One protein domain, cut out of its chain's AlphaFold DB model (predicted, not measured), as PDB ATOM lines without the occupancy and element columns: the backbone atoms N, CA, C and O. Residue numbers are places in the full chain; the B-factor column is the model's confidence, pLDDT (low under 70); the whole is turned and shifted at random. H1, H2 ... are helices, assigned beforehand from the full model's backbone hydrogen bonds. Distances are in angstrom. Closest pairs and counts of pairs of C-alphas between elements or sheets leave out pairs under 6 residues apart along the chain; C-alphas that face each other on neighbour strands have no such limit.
ATOM      1  N   ARG A  44      21.423  26.789 -40.265       69.88
ATOM      2  CA  ARG A  44      21.271  25.801 -39.197       69.88
ATOM      3  C   ARG A  44      21.128  24.416 -39.848       69.88
ATOM      4  O   ARG A  44      20.418  24.319 -40.847       69.88
ATOM      5  N   PRO A  45      21.802  23.367 -39.352       67.94
ATOM      6  CA  PRO A  45      21.588  22.026 -39.879       67.94
ATOM      7  C   PRO A  45      20.119  21.648 -39.676       67.94
ATOM      8  O   PRO A  45      19.622  21.714 -38.553       67.94
ATOM      9  N   THR A  46      19.443  21.292 -40.764       70.94
ATOM     10  CA  THR A  46      18.060  20.815 -40.767       70.94
ATOM     11  C   THR A  46      18.013  19.421 -41.374       70.94
ATOM     12  O   THR A  46      18.810  19.075 -42.251       70.94
ATOM     13  N   GLN A  47      17.082  18.608 -40.891       77.50
ATOM     14  CA  GLN A  47      16.743  17.330 -41.496       77.50
ATOM     15  C   GLN A  47      15.229  17.251 -41.578       77.50
ATOM     16  O   GLN A  47      14.577  17.157 -40.544       77.50
ATOM     17  N   HIS A  48      14.693  17.265 -42.797       84.31
ATOM     18  CA  HIS A  48      13.259  17.103 -42.980       84.31
ATOM     19  C   HIS A  48      12.818  15.727 -42.488       84.31
ATOM     20  O   HIS A  48      13.382  14.713 -42.915       84.31
ATOM     21  N   LEU A  49      11.840  15.687 -41.582       85.56
ATOM     22  CA  LEU A  49      11.259  14.425 -41.145       85.56
ATOM     23  C   LEU A  49      10.141  14.011 -42.090       85.56
ATOM     24  O   LEU A  49       9.245  14.798 -42.399       85.56
ATOM     25  N   ASP A  50      10.164  12.740 -42.474       87.25
ATOM     26  CA  ASP A  50       9.014  12.100 -43.096       87.25
ATOM     27  C   ASP A  50       7.980  11.816 -41.999       87.25
ATOM     28  O   ASP A  50       8.217  11.019 -41.085       87.25
ATOM     29  N   LEU A  51       6.885  12.573 -42.012       87.50
ATOM     30  CA  LEU A  51       5.810  12.452 -41.038       87.50
ATOM     31  C   LEU A  51       4.709  11.577 -41.626       87.50
ATOM     32  O   LEU A  51       4.257  11.819 -42.744       87.50
ATOM     33  N   ASP A  52       4.227  10.616 -40.836       87.75
ATOM     34  CA  ASP A  52       3.042   9.847 -41.209       87.75
ATOM     35  C   ASP A  52       1.875  10.797 -41.548       87.75
ATOM     36  O   ASP A  52       1.683  11.798 -40.839       87.75
ATOM     37  N   PRO A  53       1.069  10.486 -42.582       89.88
ATOM     38  CA  PRO A  53      -0.116  11.262 -42.908       89.88
ATOM     39  C   PRO A  53      -1.024  11.434 -41.689       89.88
ATOM     40  O   PRO A  53      -1.246  10.498 -40.914       89.88
ATOM     41  N   PHE A  54      -1.580  12.631 -41.519       93.88
ATOM     42  CA  PHE A  54      -2.524  12.868 -40.440       93.88
ATOM     43  C   PHE A  54      -3.838  12.128 -40.719       93.88
ATOM     44  O   PHE A  54      -4.436  12.257 -41.778       93.88
ATOM     45  N   GLU A  55      -4.326  11.384 -39.727       93.75
ATOM     46  CA  GLU A  55      -5.618  10.680 -39.782       93.75
ATOM     47  C   GLU A  55      -6.844  11.615 -39.852       93.75
ATOM     48  O   GLU A  55      -7.965  11.131 -39.981       93.75
ATOM     49  N   LEU A  56      -6.659  12.923 -39.655       93.94
ATOM     50  CA  LEU A  56      -7.731  13.916 -39.631       93.94
ATOM     51  C   LEU A  56      -7.219  15.242 -40.196       93.94
ATOM     52  O   LEU A  56      -6.341  15.874 -39.588       93.94
ATOM     53  N   GLU A  57      -7.801  15.683 -41.309       96.12
ATOM     54  CA  GLU A  57      -7.576  17.008 -41.880       96.12
ATOM     55  C   GLU A  57      -8.593  18.032 -41.374       96.12
ATOM     56  O   GLU A  57      -9.629  17.698 -40.803       96.12
ATOM     57  N   TRP A  58      -8.270  19.320 -41.527       94.75
ATOM     58  CA  TRP A  58      -9.129  20.399 -41.018       94.75
ATOM     59  C   TRP A  58     -10.495  20.422 -41.711       94.75
ATOM     60  O   TRP A  58     -11.514  20.752 -41.098       94.75
ATOM     61  N   ASP A  59     -10.492  20.082 -42.997       94.50
ATOM     62  CA  ASP A  59     -11.675  20.090 -43.849       94.50
ATOM     63  C   ASP A  59     -12.556  18.844 -43.635       94.50
ATOM     64  O   ASP A  59     -13.723  18.866 -44.012       94.50
ATOM     65  N   ASP A  60     -12.046  17.814 -42.945       94.12
ATOM     66  CA  ASP A  60     -12.803  16.611 -42.562       94.12
ATOM     67  C   ASP A  60     -13.628  16.807 -41.276       94.12
ATOM     68  O   ASP A  60     -14.413  15.940 -40.889       94.12
ATOM     69  N   ILE A  61     -13.417  17.914 -40.557       94.31
ATOM     70  CA  ILE A  61     -14.103  18.191 -39.293       94.31
ATOM     71  C   ILE A  61     -15.523  18.669 -39.587       94.31
ATOM     72  O   ILE A  61     -15.714  19.717 -40.207       94.31
ATOM     73  N   GLU A  62     -16.507  17.927 -39.081       90.44
ATOM     74  CA  GLU A  62     -17.919  18.248 -39.265       90.44
ATOM     75  C   GLU A  62     -18.252  19.615 -38.659       90.44
ATOM     76  O   GLU A  62     -17.807  19.973 -37.559       90.44
ATOM     77  N   VAL A  63     -19.043  20.372 -39.416       93.56
ATOM     78  CA  VAL A  63     -19.584  21.670 -39.031       93.56
ATOM     79  C   VAL A  63     -21.048  21.460 -38.667       93.56
ATOM     80  O   VAL A  63     -21.796  20.881 -39.452       93.56
ATOM     81  N   ASP A  64     -21.438  21.894 -37.476       91.19
ATOM     82  CA  ASP A  64     -22.811  21.784 -36.999       91.19
ATOM     83  C   ASP A  64     -23.743  22.838 -37.624       91.19
ATOM     84  O   ASP A  64     -23.331  23.696 -38.411       91.19
ATOM     85  N   ASP A  65     -25.022  22.791 -37.246       90.19
ATOM     86  CA  ASP A  65     -26.056  23.705 -37.746       90.19
ATOM     87  C   ASP A  65     -25.786  25.185 -37.408       90.19
ATOM     88  O   ASP A  65     -26.385  26.082 -38.005       90.19
ATOM     89  N   THR A  66     -24.890  25.463 -36.455       89.62
ATOM     90  CA  THR A  66     -24.482  26.819 -36.066       89.62
ATOM     91  C   THR A  66     -23.252  27.314 -36.826       89.62
ATOM     92  O   THR A  66     -22.875  28.480 -36.704       89.62
ATOM     93  N   GLY A  67     -22.651  26.465 -37.664       90.31
ATOM     94  CA  GLY A  67     -21.406  26.772 -38.358       90.31
ATOM     95  C   GLY A  67     -20.159  26.496 -37.515       90.31
ATOM     96  O   GLY A  67     -19.052  26.852 -37.935       90.31
ATOM     97  N   GLU A  68     -20.304  25.864 -36.347       90.94
ATOM     98  CA  GLU A  68     -19.198  25.541 -35.452       90.94
ATOM     99  C   GLU A  68     -18.652  24.140 -35.729       90.94
ATOM    100  O   GLU A  68     -19.371  23.197 -36.050       90.94
ATOM    101  N   ARG A  69     -17.330  23.995 -35.622       92.94
ATOM    102  CA  ARG A  69     -16.673  22.689 -35.737       92.94
ATOM    103  C   ARG A  69     -16.718  21.963 -34.401       92.94
ATOM    104  O   ARG A  69     -16.489  22.578 -33.361       92.94
ATOM    105  N   SER A  70     -16.881  20.641 -34.435       94.06
ATOM    106  CA  SER A  70     -16.831  19.802 -33.231       94.06
ATOM    107  C   SER A  70     -15.561  20.056 -32.409       94.06
ATOM    108  O   SER A  70     -14.450  19.720 -32.830       94.06
ATOM    109  N   ALA A  71     -15.718  20.601 -31.197       92.62
ATOM    110  CA  ALA A  71     -14.599  20.935 -30.312       92.62
ATOM    111  C   ALA A  71     -13.690  19.725 -30.027       92.62
ATOM    112  O   ALA A  71     -12.467  19.857 -29.946       92.62
ATOM    113  N   THR A  72     -14.269  18.525 -29.934       94.12
ATOM    114  CA  THR A  72     -13.530  17.270 -29.735       94.12
ATOM    115  C   THR A  72     -12.660  16.922 -30.945       94.12
ATOM    116  O   THR A  72     -11.506  16.518 -30.781       94.12
ATOM    117  N   GLN A  73     -13.185  17.087 -32.162       95.69
ATOM    118  CA  GLN A  73     -12.430  16.837 -33.393       95.69
ATOM    119  C   GLN A  73     -11.355  17.908 -33.612       95.69
ATOM    120  O   GLN A  73     -10.219  17.556 -33.920       95.69
ATOM    121  N   VAL A  74     -11.659  19.183 -33.338       96.06
ATOM    122  CA  VAL A  74     -10.670  20.276 -33.346       96.06
ATOM    123  C   VAL A  74      -9.537  19.981 -32.363       96.06
ATOM    124  O   VAL A  74      -8.369  20.034 -32.738       96.06
ATOM    125  N   ALA A  75      -9.846  19.583 -31.126       95.19
ATOM    126  CA  ALA A  75      -8.830  19.227 -30.137       95.19
ATOM    127  C   ALA A  75      -7.965  18.033 -30.583       95.19
ATOM    128  O   ALA A  75      -6.751  18.038 -30.365       95.19
ATOM    129  N   ARG A  76      -8.558  17.021 -31.236       96.31
ATOM    130  CA  ARG A  76      -7.810  15.896 -31.826       96.31
ATOM    131  C   ARG A  76      -6.883  16.375 -32.945       96.31
ATOM    132  O   ARG A  76      -5.707  16.020 -32.920       96.31
ATOM    133  N   TRP A  77      -7.388  17.194 -33.865       97.50
ATOM    134  CA  TRP A  77      -6.632  17.767 -34.981       97.50
ATOM    135  C   TRP A  77      -5.430  18.588 -34.492       97.50
ATOM    136  O   TRP A  77      -4.302  18.343 -34.928       97.50
ATOM    137  N   VAL A  78      -5.645  19.482 -33.514       97.25
ATOM    138  CA  VAL A  78      -4.585  20.297 -32.888       97.25
ATOM    139  C   VAL A  78      -3.537  19.400 -32.238       97.25
ATOM    140  O   VAL A  78      -2.343  19.581 -32.462       97.25
ATOM    141  N   ARG A  79      -3.965  18.393 -31.463       96.81
ATOM    142  CA  ARG A  79      -3.050  17.479 -30.768       96.81
ATOM    143  C   ARG A  79      -2.128  16.742 -31.738       96.81
ATOM    144  O   ARG A  79      -0.937  16.658 -31.470       96.81
ATOM    145  N   MET A  80      -2.649  16.235 -32.855       96.50
ATOM    146  CA  MET A  80      -1.852  15.480 -33.831       96.50
ATOM    147  C   MET A  80      -0.718  16.317 -34.428       96.50
ATOM    148  O   MET A  80       0.423  15.858 -34.490       96.50
ATOM    149  N   ARG A  81      -1.018  17.563 -34.805       97.62
ATOM    150  CA  ARG A  81      -0.040  18.505 -35.365       97.62
ATOM    151  C   ARG A  81       0.932  19.015 -34.309       97.62
ATOM    152  O   ARG A  81       2.128  19.093 -34.570       97.62
ATOM    153  N   HIS A  82       0.450  19.269 -33.093       96.50
ATOM    154  CA  HIS A  82       1.307  19.621 -31.963       96.50
ATOM    155  C   HIS A  82       2.315  18.508 -31.662       96.50
ATOM    156  O   HIS A  82       3.509  18.760 -31.510       96.50
ATOM    157  N   ASP A  83       1.851  17.259 -31.599       95.88
ATOM    158  CA  ASP A  83       2.709  16.108 -31.334       95.88
ATOM    159  C   ASP A  83       3.707  15.885 -32.479       95.88
ATOM    160  O   ASP A  83       4.861  15.551 -32.211       95.88
ATOM    161  N   ALA A  84       3.310  16.125 -33.733       96.19
ATOM    162  CA  ALA A  84       4.221  16.125 -34.876       96.19
ATOM    163  C   ALA A  84       5.293  17.219 -34.766       96.19
ATOM    164  O   ALA A  84       6.477  16.908 -34.873       96.19
ATOM    165  N   ALA A  85       4.921  18.456 -34.423       95.88
ATOM    166  CA  ALA A  85       5.878  19.536 -34.194       95.88
ATOM    167  C   ALA A  85       6.866  19.190 -33.066       95.88
ATOM    168  O   ALA A  85       8.068  19.415 -33.185       95.88
ATOM    169  N   LEU A  86       6.395  18.566 -31.980       94.81
ATOM    170  CA  LEU A  86       7.273  18.081 -30.913       94.81
ATOM    171  C   LEU A  86       8.211  16.953 -31.367       94.81
ATOM    172  O   LEU A  86       9.295  16.832 -30.796       94.81
ATOM    173  N   ARG A  87       7.825  16.120 -32.343       93.25
ATOM    174  CA  ARG A  87       8.728  15.127 -32.949       93.25
ATOM    175  C   ARG A  87       9.816  15.816 -33.770       93.25
ATOM    176  O   ARG A  87      10.983  15.514 -33.544       93.25
ATOM    177  N   CYS A  88       9.458  16.791 -34.607       92.81
ATOM    178  CA  CYS A  88      10.406  17.622 -35.361       92.81
ATOM    179  C   CYS A  88      11.444  18.282 -34.441       92.81
ATOM    180  O   CYS A  88      12.646  18.169 -34.668       92.81
ATOM    181  N   LEU A  89      11.003  18.866 -33.322       90.06
ATOM    182  CA  LEU A  89      11.891  19.504 -32.340       90.06
ATOM    183  C   LEU A  89      12.785  18.534 -31.548       90.06
ATOM    184  O   LEU A  89      13.702  18.978 -30.858       90.06
ATOM    185  N   ARG A  90      12.504  17.230 -31.588       89.62
ATOM    186  CA  ARG A  90      13.283  16.187 -30.899       89.62
ATOM    187  C   ARG A  90      14.193  15.391 -31.819       89.62
ATOM    188  O   ARG A  90      14.946  14.565 -31.307       89.62
ATOM    189  N   ALA A  91      14.098  15.593 -33.130       87.62
ATOM    190  CA  ALA A  91      15.043  15.003 -34.062       87.62
ATOM    191  C   ALA A  91      16.469  15.487 -33.771       87.62
ATOM    192  O   ALA A  91      16.672  16.504 -33.105       87.62
ATOM    193  N   ASP A  92      17.452  14.741 -34.265       83.31
ATOM    194  CA  ASP A  92      18.863  15.098 -34.168       83.31
ATOM    195  C   ASP A  92      19.492  15.060 -35.573       83.31
ATOM    196  O   ASP A  92      19.773  13.967 -36.072       83.31
ATOM    197  N   PRO A  93      19.674  16.220 -36.239       83.88
ATOM    198  CA  PRO A  93      19.379  17.576 -35.756       83.88
ATOM    199  C   PRO A  93      17.864  17.900 -35.732       83.88
ATOM    200  O   PRO A  93      17.112  17.335 -36.526       83.88
ATOM    201  N   PRO A  94      17.393  18.832 -34.873       85.06
ATOM    202  CA  PRO A  94      15.981  19.217 -34.851       85.06
ATOM    203  C   PRO A  94      15.543  19.931 -36.135       85.06
ATOM    204  O   PRO A  94      16.267  20.788 -36.648       85.06
ATOM    205  N   ASP A  95      14.321  19.653 -36.594       89.56
ATOM    206  CA  ASP A  95      13.699  20.364 -37.714       89.56
ATOM    207  C   ASP A  95      12.828  21.526 -37.217       89.56
ATOM    208  O   ASP A  95      11.646  21.376 -36.895       89.56
ATOM    209  N   TYR A  96      13.444  22.703 -37.114       88.62
ATOM    210  CA  TYR A  96      12.778  23.934 -36.684       88.62
ATOM    211  C   TYR A  96      11.799  24.471 -37.731       88.62
ATOM    212  O   TYR A  96      10.800  25.089 -37.367       88.62
ATOM    213  N   GLU A  97      12.067  24.245 -39.017       90.56
ATOM    214  CA  GLU A  97      11.245  24.775 -40.104       90.56
ATOM    215  C   GLU A  97       9.908  24.041 -40.142       90.56
ATOM    216  O   GLU A  97       8.863  24.662 -39.936       90.56
ATOM    217  N   GLN A  98       9.942  22.709 -40.236       93.31
ATOM    218  CA  GLN A  98       8.734  21.883 -40.249       93.31
ATOM    219  C   GLN A  98       7.937  22.014 -38.940       93.31
ATOM    220  O   GLN A  98       6.708  22.117 -38.957       93.31
ATOM    221  N   ALA A  99       8.612  22.085 -37.784       94.75
ATOM    222  CA  ALA A  99       7.941  22.361 -36.512       94.75
ATOM    223  C   ALA A  99       7.225  23.723 -36.524       94.75
ATOM    224  O   ALA A  99       6.091  23.838 -36.052       94.75
ATOM    225  N   GLY A 100       7.877  24.757 -37.061       95.06
ATOM    226  CA  GLY A 100       7.316  26.096 -37.194       95.06
ATOM    227  C   GLY A 100       6.096  26.130 -38.110       95.06
ATOM    228  O   GLY A 100       5.104  26.773 -37.766       95.06
ATOM    229  N   GLU A 101       6.134  25.418 -39.235       95.75
ATOM    230  CA  GLU A 101       5.022  25.308 -40.185       95.75
ATOM    231  C   GLU A 101       3.783  24.673 -39.551       95.75
ATOM    232  O   GLU A 101       2.697  25.254 -39.625       95.75
ATOM    233  N   LEU A 102       3.956  23.543 -38.857       97.19
ATOM    234  CA  LEU A 102       2.878  22.843 -38.150       97.19
ATOM    235  C   LEU A 102       2.243  23.720 -37.065       97.19
ATOM    236  O   LEU A 102       1.020  23.798 -36.945       97.19
ATOM    237  N   LEU A 103       3.057  24.433 -36.283       97.69
ATOM    238  CA  LEU A 103       2.555  25.338 -35.244       97.69
ATOM    239  C   LEU A 103       1.837  26.555 -35.840       97.69
ATOM    240  O   LEU A 103       0.811  26.990 -35.315       97.69
ATOM    241  N   GLN A 104       2.337  27.101 -36.949       97.25
ATOM    242  CA  GLN A 104       1.653  28.171 -37.673       97.25
ATOM    243  C   GLN A 104       0.337  27.692 -38.291       97.25
ATOM    244  O   GLN A 104      -0.621  28.461 -38.329       97.25
ATOM    245  N   GLU A 105       0.267  26.451 -38.773       97.56
ATOM    246  CA  GLU A 105      -0.971  25.843 -39.268       97.56
ATOM    247  C   GLU A 105      -2.025  25.770 -38.168       97.56
ATOM    248  O   GLU A 105      -3.153  26.219 -38.380       97.56
ATOM    249  N   ILE A 106      -1.638  25.314 -36.972       97.56
ATOM    250  CA  ILE A 106      -2.522  25.311 -35.804       97.56
ATOM    251  C   ILE A 106      -3.032  26.723 -35.520       97.56
ATOM    252  O   ILE A 106      -4.239  26.931 -35.462       97.56
ATOM    253  N   LEU A 107      -2.143  27.711 -35.397       96.88
ATOM    254  CA  LEU A 107      -2.524  29.077 -35.014       96.88
ATOM    255  C   LEU A 107      -3.309  29.832 -36.094       96.88
ATOM    256  O   LEU A 107      -4.037  30.767 -35.770       96.88
ATOM    257  N   ARG A 108      -3.207  29.433 -37.367       97.06
ATOM    258  CA  ARG A 108      -4.068  29.953 -38.443       97.06
ATOM    259  C   ARG A 108      -5.528  29.534 -38.267       97.06
ATOM    260  O   ARG A 108      -6.414  30.261 -38.706       97.06
ATOM    261  N   ARG A 109      -5.781  28.373 -37.659       96.25
ATOM    262  CA  ARG A 109      -7.128  27.810 -37.465       96.25
ATOM    263  C   ARG A 109      -7.660  28.005 -36.045       96.25
ATOM    264  O   ARG A 109      -8.849  28.243 -35.869       96.25
ATOM    265  N   VAL A 110      -6.775  27.936 -35.055       95.81
ATOM    266  CA  VAL A 110      -7.052  28.029 -33.616       95.81
ATOM    267  C   VAL A 110      -6.122  29.093 -33.010       95.81
ATOM    268  O   VAL A 110      -5.130  28.772 -32.343       95.81
ATOM    269  N   PRO A 111      -6.368  30.387 -33.297       94.19
ATOM    270  CA  PRO A 111      -5.450  31.473 -32.948       94.19
ATOM    271  C   PRO A 111      -5.304  31.690 -31.440       94.19
ATOM    272  O   PRO A 111      -4.318  32.282 -31.000       94.19
ATOM    273  N   ASP A 112      -6.259  31.226 -30.639       92.44
ATOM    274  CA  ASP A 112      -6.316  31.331 -29.183       92.44
ATOM    275  C   ASP A 112      -5.553  30.217 -28.444       92.44
ATOM    276  O   ASP A 112      -5.425  30.292 -27.218       92.44
ATOM    277  N   SER A 113      -4.953  29.249 -29.155       94.38
ATOM    278  CA  SER A 113      -4.103  28.228 -28.533       94.38
ATOM    279  C   SER A 113      -2.840  28.843 -27.914       94.38
ATOM    280  O   SER A 113      -1.794  29.015 -28.546       94.38
TER     281      SER A 113
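AT A GLANCE: This is residues 44 to 113 of the 294 residues of an uncharacterized protein of Planctomycetes bacterium (UniProt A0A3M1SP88). A helical hairpin, H1 and H2 side by side, has a long stretch with no named element, residues 44 to 70, running lengthwise beside it; residues 63 to 68 of that stretch stick out beyond one end. The printed part has 70 residues with two named helices, H1 then H2, and no named strand. The class is all helix, with 32 of the 70 residues in named elements. The whole is only just loose, close to compact, with a radius of gyration of the C-alphas of 13.7 A, and a rod spanning 48 by 23 by 14 A.

IN THESE COORDINATES: H1, residues 71 to 88, measures 25.7 A from C-alpha 71 at (-14.599, 20.935, -30.312) to C-alpha 88. H2, residues 96 to 109, measures 20.3 A and ends with C-alpha 109 at (-7.128, 27.810, -37.465).

HOW THE PARTS SIT: H1 and H2 touch and form a helical hairpin. Their closest C-alphas, of Ala 85 and Ala 99, are 4.2 A apart. They run opposite ways at a shallow tilt of 13 degrees. In both helices every O i to N i+4 pair is within hydrogen-bond range.

THE WHOLE: The C-alphas farthest apart, of Pro 45 and Asp 65, are 47.7 A apart. The printed part has no cut. The link from H1 to H2 is short. Residues 44 to 45 have pLDDT under 70.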